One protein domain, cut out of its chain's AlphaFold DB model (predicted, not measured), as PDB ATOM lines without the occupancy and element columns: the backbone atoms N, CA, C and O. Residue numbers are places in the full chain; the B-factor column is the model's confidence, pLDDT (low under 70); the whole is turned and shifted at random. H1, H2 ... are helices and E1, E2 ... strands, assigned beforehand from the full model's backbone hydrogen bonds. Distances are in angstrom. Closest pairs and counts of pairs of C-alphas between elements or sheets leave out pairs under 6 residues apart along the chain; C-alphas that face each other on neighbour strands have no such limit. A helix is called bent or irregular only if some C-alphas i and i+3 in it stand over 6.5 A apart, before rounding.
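Overview. This is residues 2 to 66 of the 133 residues of the protein "Phage integrase family protein" of Mesorhizobium qingshengii (UniProt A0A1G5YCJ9). This is a long, thin rod of chain: a tiny hairpin of E1 and E2 near one end, a winding stretch with no named element, residues 13 to 27, then helix H1, and beside the end of H1 a second small hairpin, E3 and E4, whose loop, residues 49 to 60, reaches the other end. The printed part has 65 residues, with one named helix and four named strands in the order E1, E2, H1, E3, E4; each hairpin is its own antiparallel sheet. The class is mixed, helices and strands, with under half of the residues in named elements. It is extended, with a radius of gyration of the C-alphas of 20.3 A and spans of 66 by 18 by 14 A.

Arrangement. Start at E1, residues 2 to 4, which forms a hairpin with E2, residues 10 to 12, antiparallel at 136 degrees; N 11 and O 3 are 2.7 A apart, within hydrogen-bond range. Next look at H1, residues 28 to 42, where 9 of 11 O i to N i+4 pairs are within hydrogen-bond range. E3, residues 46 to 48, and E4, residues 61 to 63, form an antiparallel hairpin at 138 degrees, with N 47 and O 62 within hydrogen-bond range at 2.8 A. The closest C-alphas of H1 and E4 are those of Val 41 and Ala 63, 5.2 A apart. E1 is apart from H1, E3 and E4.

Along the chain. Find C-alpha 2, where E1 begins, at (19.749, 48.478, -18.244). H1 runs 20.1 A from C-alpha 28 at (34.836, 38.386, -38.681); it is irregular, but only just: C-alphas 34 and 37 are 6.9 A apart. E4 ends at C-alpha 63, (39.791, 26.243, -48.498).

Size, cuts and confidence. The C-alphas farthest apart, those of Gly 8 and Gly 56, are 66.5 A apart. The printed part has no cut; the links E2 to H1 and E3 to E4 are long. Look for pLDDT under 70 at residues 2 to 3, 10 to 13 and 50 to 60; the mean of the printed part is 79.6.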
ATOM      1  N   ILE A   2      18.718  47.569 -18.778       51.34
ATOM      2  CA  ILE A   2      19.749  48.478 -18.244       51.34
ATOM      3  C   ILE A   2      19.863  48.169 -16.750       51.34
ATOM      4  O   ILE A   2      18.924  48.442 -16.004       51.34
ATOM      5  N   GLY A   3      20.953  47.525 -16.344       64.88
ATOM      6  CA  GLY A   3      21.314  47.371 -14.934       64.88
ATOM      7  C   GLY A   3      22.273  48.489 -14.538       64.88
ATOM      8  O   GLY A   3      22.899  49.079 -15.411       64.88
ATOM      9  N   ASN A   4      22.397  48.786 -13.250       76.81
ATOM     10  CA  ASN A   4      23.457  49.668 -12.763       76.81
ATOM     11  C   ASN A   4      24.558  48.815 -12.115       76.81
ATOM     12  O   ASN A   4      24.246  47.788 -11.509       76.81
ATOM     13  N   ASP A   5      25.826  49.205 -12.262       75.50
ATOM     14  CA  ASP A   5      26.927  48.576 -11.521       75.50
ATOM     15  C   ASP A   5      26.905  48.990 -10.036       75.50
ATOM     16  O   ASP A   5      26.060  49.774  -9.594       75.50
ATOM     17  N   ALA A   6      27.838  48.449  -9.248       74.00
ATOM     18  CA  ALA A   6      27.981  48.775  -7.827       74.00
ATOM     19  C   ALA A   6      28.298  50.263  -7.565       74.00
ATOM     20  O   ALA A   6      28.150  50.725  -6.435       74.00
ATOM     21  N   GLU A   7      28.706  51.007  -8.595       79.44
ATOM     22  CA  GLU A   7      29.040  52.432  -8.552       79.44
ATOM     23  C   GLU A   7      27.894  53.313  -9.090       79.44
ATOM     24  O   GLU A   7      27.989  54.540  -9.074       79.44
ATOM     25  N   GLY A   8      26.777  52.707  -9.513       74.44
ATOM     26  CA  GLY A   8      25.595  53.405 -10.015       74.44
ATOM     27  C   GLY A   8      25.653  53.783 -11.498       74.44
ATOM     28  O   GLY A   8      24.737  54.458 -11.979       74.44
ATOM     29  N   ASN A   9      26.669  53.349 -12.245       78.12
ATOM     30  CA  ASN A   9      26.764  53.616 -13.679       78.12
ATOM     31  C   ASN A   9      25.807  52.709 -14.459       78.12
ATOM     32  O   ASN A   9      25.673  51.525 -14.156       78.12
ATOM     33  N   GLN A  10      25.185  53.242 -15.517       68.44
ATOM     34  CA  GLN A  10      24.363  52.435 -16.422       68.44
ATOM     35  C   GLN A  10      25.216  51.392 -17.154       68.44
ATOM     36  O   GLN A  10      26.012  51.722 -18.036       68.44
ATOM     37  N   VAL A  11      24.961  50.120 -16.875       65.75
ATOM     38  CA  VAL A  11      25.510  48.978 -17.602       65.75
ATOM     39  C   VAL A  11      24.453  48.454 -18.568       65.75
ATOM     40  O   VAL A  11      23.345  48.056 -18.193       65.75
ATOM     41  N   ARG A  12      24.791  48.444 -19.859       66.00
ATOM     42  CA  ARG A  12      23.969  47.781 -20.874       66.00
ATOM     43  C   ARG A  12      24.314  46.299 -20.887       66.00
ATOM     44  O   ARG A  12      25.417  45.929 -21.275       66.00
ATOM     45  N   GLU A  13      23.360  45.457 -20.511       69.62
ATOM     46  CA  GLU A  13      23.465  44.022 -20.756       69.62
ATOM     47  C   GLU A  13      23.247  43.767 -22.254       69.62
ATOM     48  O   GLU A  13      22.141  43.925 -22.784       69.62
ATOM     49  N   LEU A  14      24.334  43.458 -22.963       74.25
ATOM     50  CA  LEU A  14      24.327  43.242 -24.406       74.25
ATOM     51  C   LEU A  14      24.078  41.758 -24.694       74.25
ATOM     52  O   LEU A  14      24.995  40.943 -24.671       74.25
ATOM     53  N   HIS A  15      22.828  41.409 -24.998       82.44
ATOM     54  CA  HIS A  15      22.479  40.076 -25.494       82.44
ATOM     55  C   HIS A  15      22.788  39.979 -26.992       82.44
ATOM     56  O   HIS A  15      21.937  40.250 -27.842       82.44
ATOM     57  N   TYR A  16      24.025  39.625 -27.336       87.25
ATOM     58  CA  TYR A  16      24.382  39.334 -28.723       87.25
ATOM     59  C   TYR A  16      23.760  38.009 -29.180       87.25
ATOM     60  O   TYR A  16      23.741  37.038 -28.431       87.25
ATOM     61  N   VAL A  17      23.302  37.949 -30.437       89.50
ATOM     62  CA  VAL A  17      22.794  36.705 -31.056       89.50
ATOM     63  C   VAL A  17      23.933  35.716 -31.327       89.50
ATOM     64  O   VAL A  17      23.754  34.508 -31.211       89.50
ATOM     65  N   PHE A  18      25.122  36.236 -31.648       88.62
ATOM     66  CA  PHE A  18      26.334  35.455 -31.910       88.62
ATOM     67  C   PHE A  18      27.497  35.959 -31.037       88.62
ATOM     68  O   PHE A  18      28.389  36.652 -31.538       88.62
ATOM     69  N   PRO A  19      27.470  35.693 -29.719       88.94
ATOM     70  CA  PRO A  19      28.565  36.051 -28.834       88.94
ATOM     71  C   PRO A  19      29.731  35.065 -28.979       88.94
ATOM     72  O   PRO A  19      29.558  33.909 -29.367       88.94
ATOM     73  N   THR A  20      30.927  35.501 -28.594       86.94
ATOM     74  CA  THR A  20      32.038  34.590 -28.299       86.94
ATOM     75  C   THR A  20      31.703  33.746 -27.060       86.94
ATOM     76  O   THR A  20      30.811  34.085 -26.283       86.94
ATOM     77  N   GLY A  21      32.487  32.697 -26.786       82.94
ATOM     78  CA  GLY A  21      32.360  31.924 -25.540       82.94
ATOM     79  C   GLY A  21      32.551  32.743 -24.250       82.94
ATOM     80  O   GLY A  21      32.184  32.279 -23.179       82.94
ATOM     81  N   SER A  22      33.090  33.964 -24.346       84.38
ATOM     82  CA  SER A  22      33.228  34.911 -23.228       84.38
ATOM     83  C   SER A  22      32.170  36.024 -23.242       84.38
ATOM     84  O   SER A  22      32.326  37.006 -22.526       84.38
ATOM     85  N   GLY A  23      31.132  35.925 -24.081       84.06
ATOM     86  CA  GLY A  23      30.033  36.901 -24.138       84.06
ATOM     87  C   GLY A  23      30.308  38.166 -24.961       84.06
ATOM     88  O   GLY A  23      29.467  39.058 -25.010       84.06
ATOM     89  N   ASN A  24      31.459  38.265 -25.630       86.75
ATOM     90  CA  ASN A  24      31.834  39.445 -26.422       86.75
ATOM     91  C   ASN A  24      31.343  39.354 -27.875       86.75
ATOM     92  O   ASN A  24      30.928  38.290 -28.329       86.75
ATOM     93  N   ILE A  25      31.448  40.448 -28.637       88.56
ATOM     94  CA  ILE A  25      31.165  40.449 -30.083       88.56
ATOM     95  C   ILE A  25      32.127  39.494 -30.795       88.56
ATOM     96  O   ILE A  25      33.348  39.618 -30.666       88.56
ATOM     97  N   GLU A  26      31.586  38.565 -31.581       89.31
ATOM     98  CA  GLU A  26      32.410  37.673 -32.389       89.31
ATOM     99  C   GLU A  26      33.040  38.410 -33.581       89.31
ATOM    100  O   GLU A  26      32.402  39.200 -34.283       89.31
ATOM    101  N   SER A  27      34.324  38.143 -33.835       90.62
ATOM    102  CA  SER A  27      35.058  38.848 -34.884       90.62
ATOM    103  C   SER A  27      34.963  38.130 -36.228       90.62
ATOM    104  O   SER A  27      35.070  36.907 -36.339       90.62
ATOM    105  N   ARG A  28      34.872  38.914 -37.308       88.75
ATOM    106  CA  ARG A  28      34.836  38.386 -38.681       88.75
ATOM    107  C   ARG A  28      36.061  37.527 -39.020       88.75
ATOM    108  O   ARG A  28      35.941  36.546 -39.757       88.75
ATOM    109  N   SER A  29      37.229  37.878 -38.473       90.19
ATOM    110  CA  SER A  29      38.476  37.123 -38.665       90.19
ATOM    111  C   SER A  29      38.424  35.765 -37.968       90.19
ATOM    112  O   SER A  29      38.764  34.758 -38.585       90.19
ATOM    113  N   ASN A  30      37.943  35.723 -36.722       90.81
ATOM    114  CA  ASN A  30      37.795  34.482 -35.965       90.81
ATOM    115  C   ASN A  30      36.781  33.546 -36.617       90.81
ATOM    116  O   ASN A  30      37.121  32.389 -36.845       90.81
ATOM    117  N   MET A  31      35.597  34.043 -37.000       90.25
ATOM    118  CA  MET A  31      34.598  33.230 -37.711       90.25
ATOM    119  C   MET A  31      35.175  32.611 -38.985       90.25
ATOM    120  O   MET A  31      34.971  31.429 -39.260       90.25
ATOM    121  N   THR A  32      35.959  33.392 -39.737       92.25
ATOM    122  CA  THR A  32      36.589  32.910 -40.969       92.25
ATOM    123  C   THR A  32      37.639  31.837 -40.671       92.25
ATOM    124  O   THR A  32      37.575  30.740 -41.216       92.25
ATOM    125  N   LYS A  33      38.600  32.134 -39.789       91.19
ATOM    126  CA  LYS A  33      39.756  31.263 -39.521       91.19
ATOM    127  C   LYS A  33      39.406  30.005 -38.732       91.19
ATOM    128  O   LYS A  33      40.015  28.969 -38.966       91.19
ATOM    129  N   ARG A  34      38.469  30.103 -37.785       90.06
ATOM    130  CA  ARG A  34      38.126  29.016 -36.855       90.06
ATOM    131  C   ARG A  34      36.950  28.176 -37.337       90.06
ATOM    132  O   ARG A  34      36.932  26.984 -37.071       90.06
ATOM    133  N   GLY A  35      35.992  28.785 -38.037       90.19
ATOM    134  CA  GLY A  35      34.816  28.089 -38.560       90.19
ATOM    135  C   GLY A  35      34.910  27.864 -40.063       90.19
ATOM    136  O   GLY A  35      35.084  26.745 -40.531       90.19
ATOM    137  N   PHE A  36      34.826  28.946 -40.836       93.00
ATOM    138  CA  PHE A  36      34.537  28.860 -42.268       93.00
ATOM    139  C   PHE A  36      35.610  28.143 -43.100       93.00
ATOM    140  O   PHE A  36      35.274  27.315 -43.948       93.00
ATOM    141  N   LEU A  37      36.896  28.450 -42.892       92.50
ATOM    142  CA  LEU A  37      37.977  27.824 -43.663       92.50
ATOM    143  C   LEU A  37      38.142  26.332 -43.311       92.50
ATOM    144  O   LEU A  37      38.148  25.524 -44.242       92.50
ATOM    145  N   PRO A  38      38.212  25.920 -42.026       92.56
ATOM    146  CA  PRO A  38      38.277  24.500 -41.678       92.56
ATOM    147  C   PRO A  38      37.081  23.692 -42.192       92.56
ATOM    148  O   PRO A  38      37.272  22.602 -42.731       92.56
ATOM    149  N   THR A  39      35.860  24.234 -42.103       93.56
ATOM    150  CA  THR A  39      34.655  23.557 -42.607       93.56
ATOM    151  C   THR A  39      34.723  23.311 -44.112       93.56
ATOM    152  O   THR A  39      34.379  22.221 -44.561       93.56
ATOM    153  N   GLN A  40      35.211  24.274 -44.901       93.56
ATOM    154  CA  GLN A  40      35.391  24.081 -46.344       93.56
ATOM    155  C   GLN A  40      36.379  22.957 -46.664       93.56
ATOM    156  O   GLN A  40      36.110  22.145 -47.547       93.56
ATOM    157  N   VAL A  41      37.496  22.881 -45.935       90.94
ATOM    158  CA  VAL A  41      38.482  21.805 -46.116       90.94
ATOM    159  C   VAL A  41      37.872  20.449 -45.766       90.94
ATOM    160  O   VAL A  41      37.977  19.514 -46.558       90.94
ATOM    161  N   ALA A  42      37.162  20.355 -44.637       91.00
ATOM    162  CA  ALA A  42      36.471  19.133 -44.226       91.00
ATOM    163  C   ALA A  42      35.401  18.690 -45.243       91.00
ATOM    164  O   ALA A  42      35.287  17.506 -45.552       91.00
ATOM    165  N   ALA A  43      34.672  19.645 -45.827       92.56
ATOM    166  CA  ALA A  43      33.665  19.411 -46.861       92.56
ATOM    167  C   ALA A  43      34.255  19.177 -48.268       92.56
ATOM    168  O   ALA A  43      33.501  19.063 -49.233       92.56
ATOM    169  N   ARG A  44      35.589  19.128 -48.410       90.56
ATOM    170  CA  ARG A  44      36.304  19.004 -49.696       90.56
ATOM    171  C   ARG A  44      36.026  20.142 -50.686       90.56
ATOM    172  O   ARG A  44      36.277  20.010 -51.881       90.56
ATOM    173  N   VAL A  45      35.596  21.300 -50.190       91.75
ATOM    174  CA  VAL A  45      35.520  22.561 -50.940       91.75
ATOM    175  C   VAL A  45      36.883  23.256 -50.839       91.75
ATOM    176  O   VAL A  45      37.036  24.328 -50.252       91.75
ATOM    177  N   ALA A  46      37.914  22.597 -51.361       90.06
ATOM    178  CA  ALA A  46      39.306  23.001 -51.206       90.06
ATOM    179  C   ALA A  46      40.098  22.852 -52.510       90.06
ATOM    180  O   ALA A  46      39.721  22.096 -53.403       90.06
ATOM    181  N   VAL A  47      41.199  23.592 -52.610       87.62
ATOM    182  CA  VAL A  47      42.133  23.588 -53.740       87.62
ATOM    183  C   VAL A  47      43.533  23.221 -53.259       87.62
ATOM    184  O   VAL A  47      43.905  23.481 -52.111       87.62
ATOM    185  N   ALA A  48      44.315  22.598 -54.142       81.62
ATOM    186  CA  ALA A  48      45.731  22.370 -53.890       81.62
ATOM    187  C   ALA A  48      46.459  23.720 -53.828       81.62
ATOM    188  O   ALA A  48      46.189  24.606 -54.636       81.62
ATOM    189  N   ASN A  49      47.373  23.872 -52.872       71.50
ATOM    190  CA  ASN A  49      48.218  25.055 -52.778       71.50
ATOM    191  C   ASN A  49      49.642  24.718 -53.252       71.50
ATOM    192  O   ASN A  49      50.232  23.724 -52.814       71.50
ATOM    193  N   ASP A  50      50.185  25.562 -54.134       62.16
ATOM    194  CA  ASP A  50      51.505  25.409 -54.760       62.16
ATOM    195  C   ASP A  50      52.658  25.364 -53.753       62.16
ATOM    196  O   ASP A  50      53.674  24.720 -54.005       62.16
ATOM    197  N   LYS A  51      52.488  25.965 -52.570       57.88
ATOM    198  CA  LYS A  51      53.491  25.955 -51.491       57.88
ATOM    199  C   LYS A  51      53.599  24.615 -50.754       57.88
ATOM    200  O   LYS A  51      54.348  24.513 -49.792       57.88
ATOM    201  N   THR A  52      52.843  23.603 -51.177       56.34
ATOM    202  CA  THR A  52      52.606  22.371 -50.405       56.34
ATOM    203  C   THR A  52      52.659  21.113 -51.255       56.34
ATOM    204  O   THR A  52      51.869  20.175 -51.099       56.34
ATOM    205  N   ARG A  53      53.635  21.099 -52.164       55.00
ATOM    206  CA  ARG A  53      54.142  19.879 -52.786       55.00
ATOM    207  C   ARG A  53      55.416  19.469 -52.055       55.00
ATOM    208  O   ARG A  53      56.437  20.131 -52.195       55.00
ATOM    209  N   GLU A  54      55.357  18.370 -51.317       53.44
ATOM    210  CA  GLU A  54      56.549  17.676 -50.827       53.44
ATOM    211  C   GLU A  54      56.552  16.287 -51.476       53.44
ATOM    212  O   GLU A  54      55.531  15.595 -51.486       53.44
ATOM    213  N   ASN A  55      57.664  15.910 -52.115       55.38
ATOM    214  CA  ASN A  55      57.834  14.625 -52.813       55.38
ATOM    215  C   ASN A  55      56.704  14.251 -53.796       55.38
ATOM    216  O   ASN A  55      56.269  13.104 -53.859       55.38
ATOM    217  N   GLY A  56      56.193  15.222 -54.563       60.00
ATOM    218  CA  GLY A  56      55.162  14.973 -55.581       60.00
ATOM    219  C   GLY A  56      53.770  14.635 -55.028       60.00
ATOM    220  O   GLY A  56      52.859  14.370 -55.812       60.00
ATOM    221  N   LYS A  57      53.575  14.688 -53.704       55.25
ATOM    222  CA  LYS A  57      52.288  14.468 -53.038       55.25
ATOM    223  C   LYS A  57      51.753  15.802 -52.512       55.25
ATOM    224  O   LYS A  57      52.477  16.573 -51.887       55.25
ATOM    225  N   THR A  58      50.488  16.112 -52.791       57.91
ATOM    226  CA  THR A  58      49.819  17.300 -52.238       57.91
ATOM    227  C   THR A  58      49.575  17.083 -50.747       57.91
ATOM    228  O   THR A  58      48.814  16.187 -50.385       57.91
ATOM    229  N   ILE A  59      50.227  17.877 -49.891       59.50
ATOM    230  CA  ILE A  59      50.183  17.688 -48.427       59.50
ATOM    231  C   ILE A  59      49.154  18.603 -47.751       59.50
ATOM    232  O   ILE A  59      48.585  18.226 -46.729       59.50
ATOM    233  N   ILE A  60      48.846  19.770 -48.329       60.34
ATOM    234  CA  ILE A  60      47.881  20.714 -47.746       60.34
ATOM    235  C   ILE A  60      46.862  21.163 -48.796       60.34
ATOM    236  O   ILE A  60      47.204  21.669 -49.866       60.34
ATOM    237  N   VAL A  61      45.589  20.982 -48.450       71.44
ATOM    238  CA  VAL A  61      44.423  21.520 -49.155       71.44
ATOM    239  C   VAL A  61      44.001  22.820 -48.477       71.44
ATOM    240  O   VAL A  61      43.717  22.840 -47.279       71.44
ATOM    241  N   GLN A  62      43.965  23.914 -49.234       85.00
ATOM    242  CA  GLN A  62      43.470  25.205 -48.761       85.00
ATOM    243  C   GLN A  62      41.988  25.341 -49.107       85.00
ATOM    244  O   GLN A  62      41.575  24.977 -50.205       85.00
ATOM    245  N   ALA A  63      41.182  25.901 -48.202       90.19
ATOM    246  CA  ALA A  63      39.791  26.243 -48.498       90.19
ATOM    247  C   ALA A  63      39.684  27.062 -49.797       90.19
ATOM    248  O   ALA A  63      40.425  28.028 -49.990       90.19
ATOM    249  N   LYS A  64      38.752  26.681 -50.676       91.31
ATOM    250  CA  LYS A  64      38.596  27.302 -51.999       91.31
ATOM    251  C   LYS A  64      38.184  28.773 -51.896       91.31
ATOM    252  O   LYS A  64      38.643  29.591 -52.689       91.31
ATOM    253  N   TYR A  65      37.347  29.119 -50.918       92.62
ATOM    254  CA  TYR A  65      36.845  30.476 -50.724       92.62
ATOM    255  C   TYR A  65      37.389  31.083 -49.428       92.62
ATOM    256  O   TYR A  65      36.984  30.731 -48.321       92.62
ATOM    257  N   GLY A  66      38.299  32.048 -49.565       86.06
ATOM    258  CA  GLY A  66      39.018  32.636 -48.429       86.06
ATOM    259  C   GLY A  66      38.188  33.545 -47.513       86.06
ATOM    260  O   GLY A  66      38.589  33.801 -46.382       86.06
TER     261      GLY A  66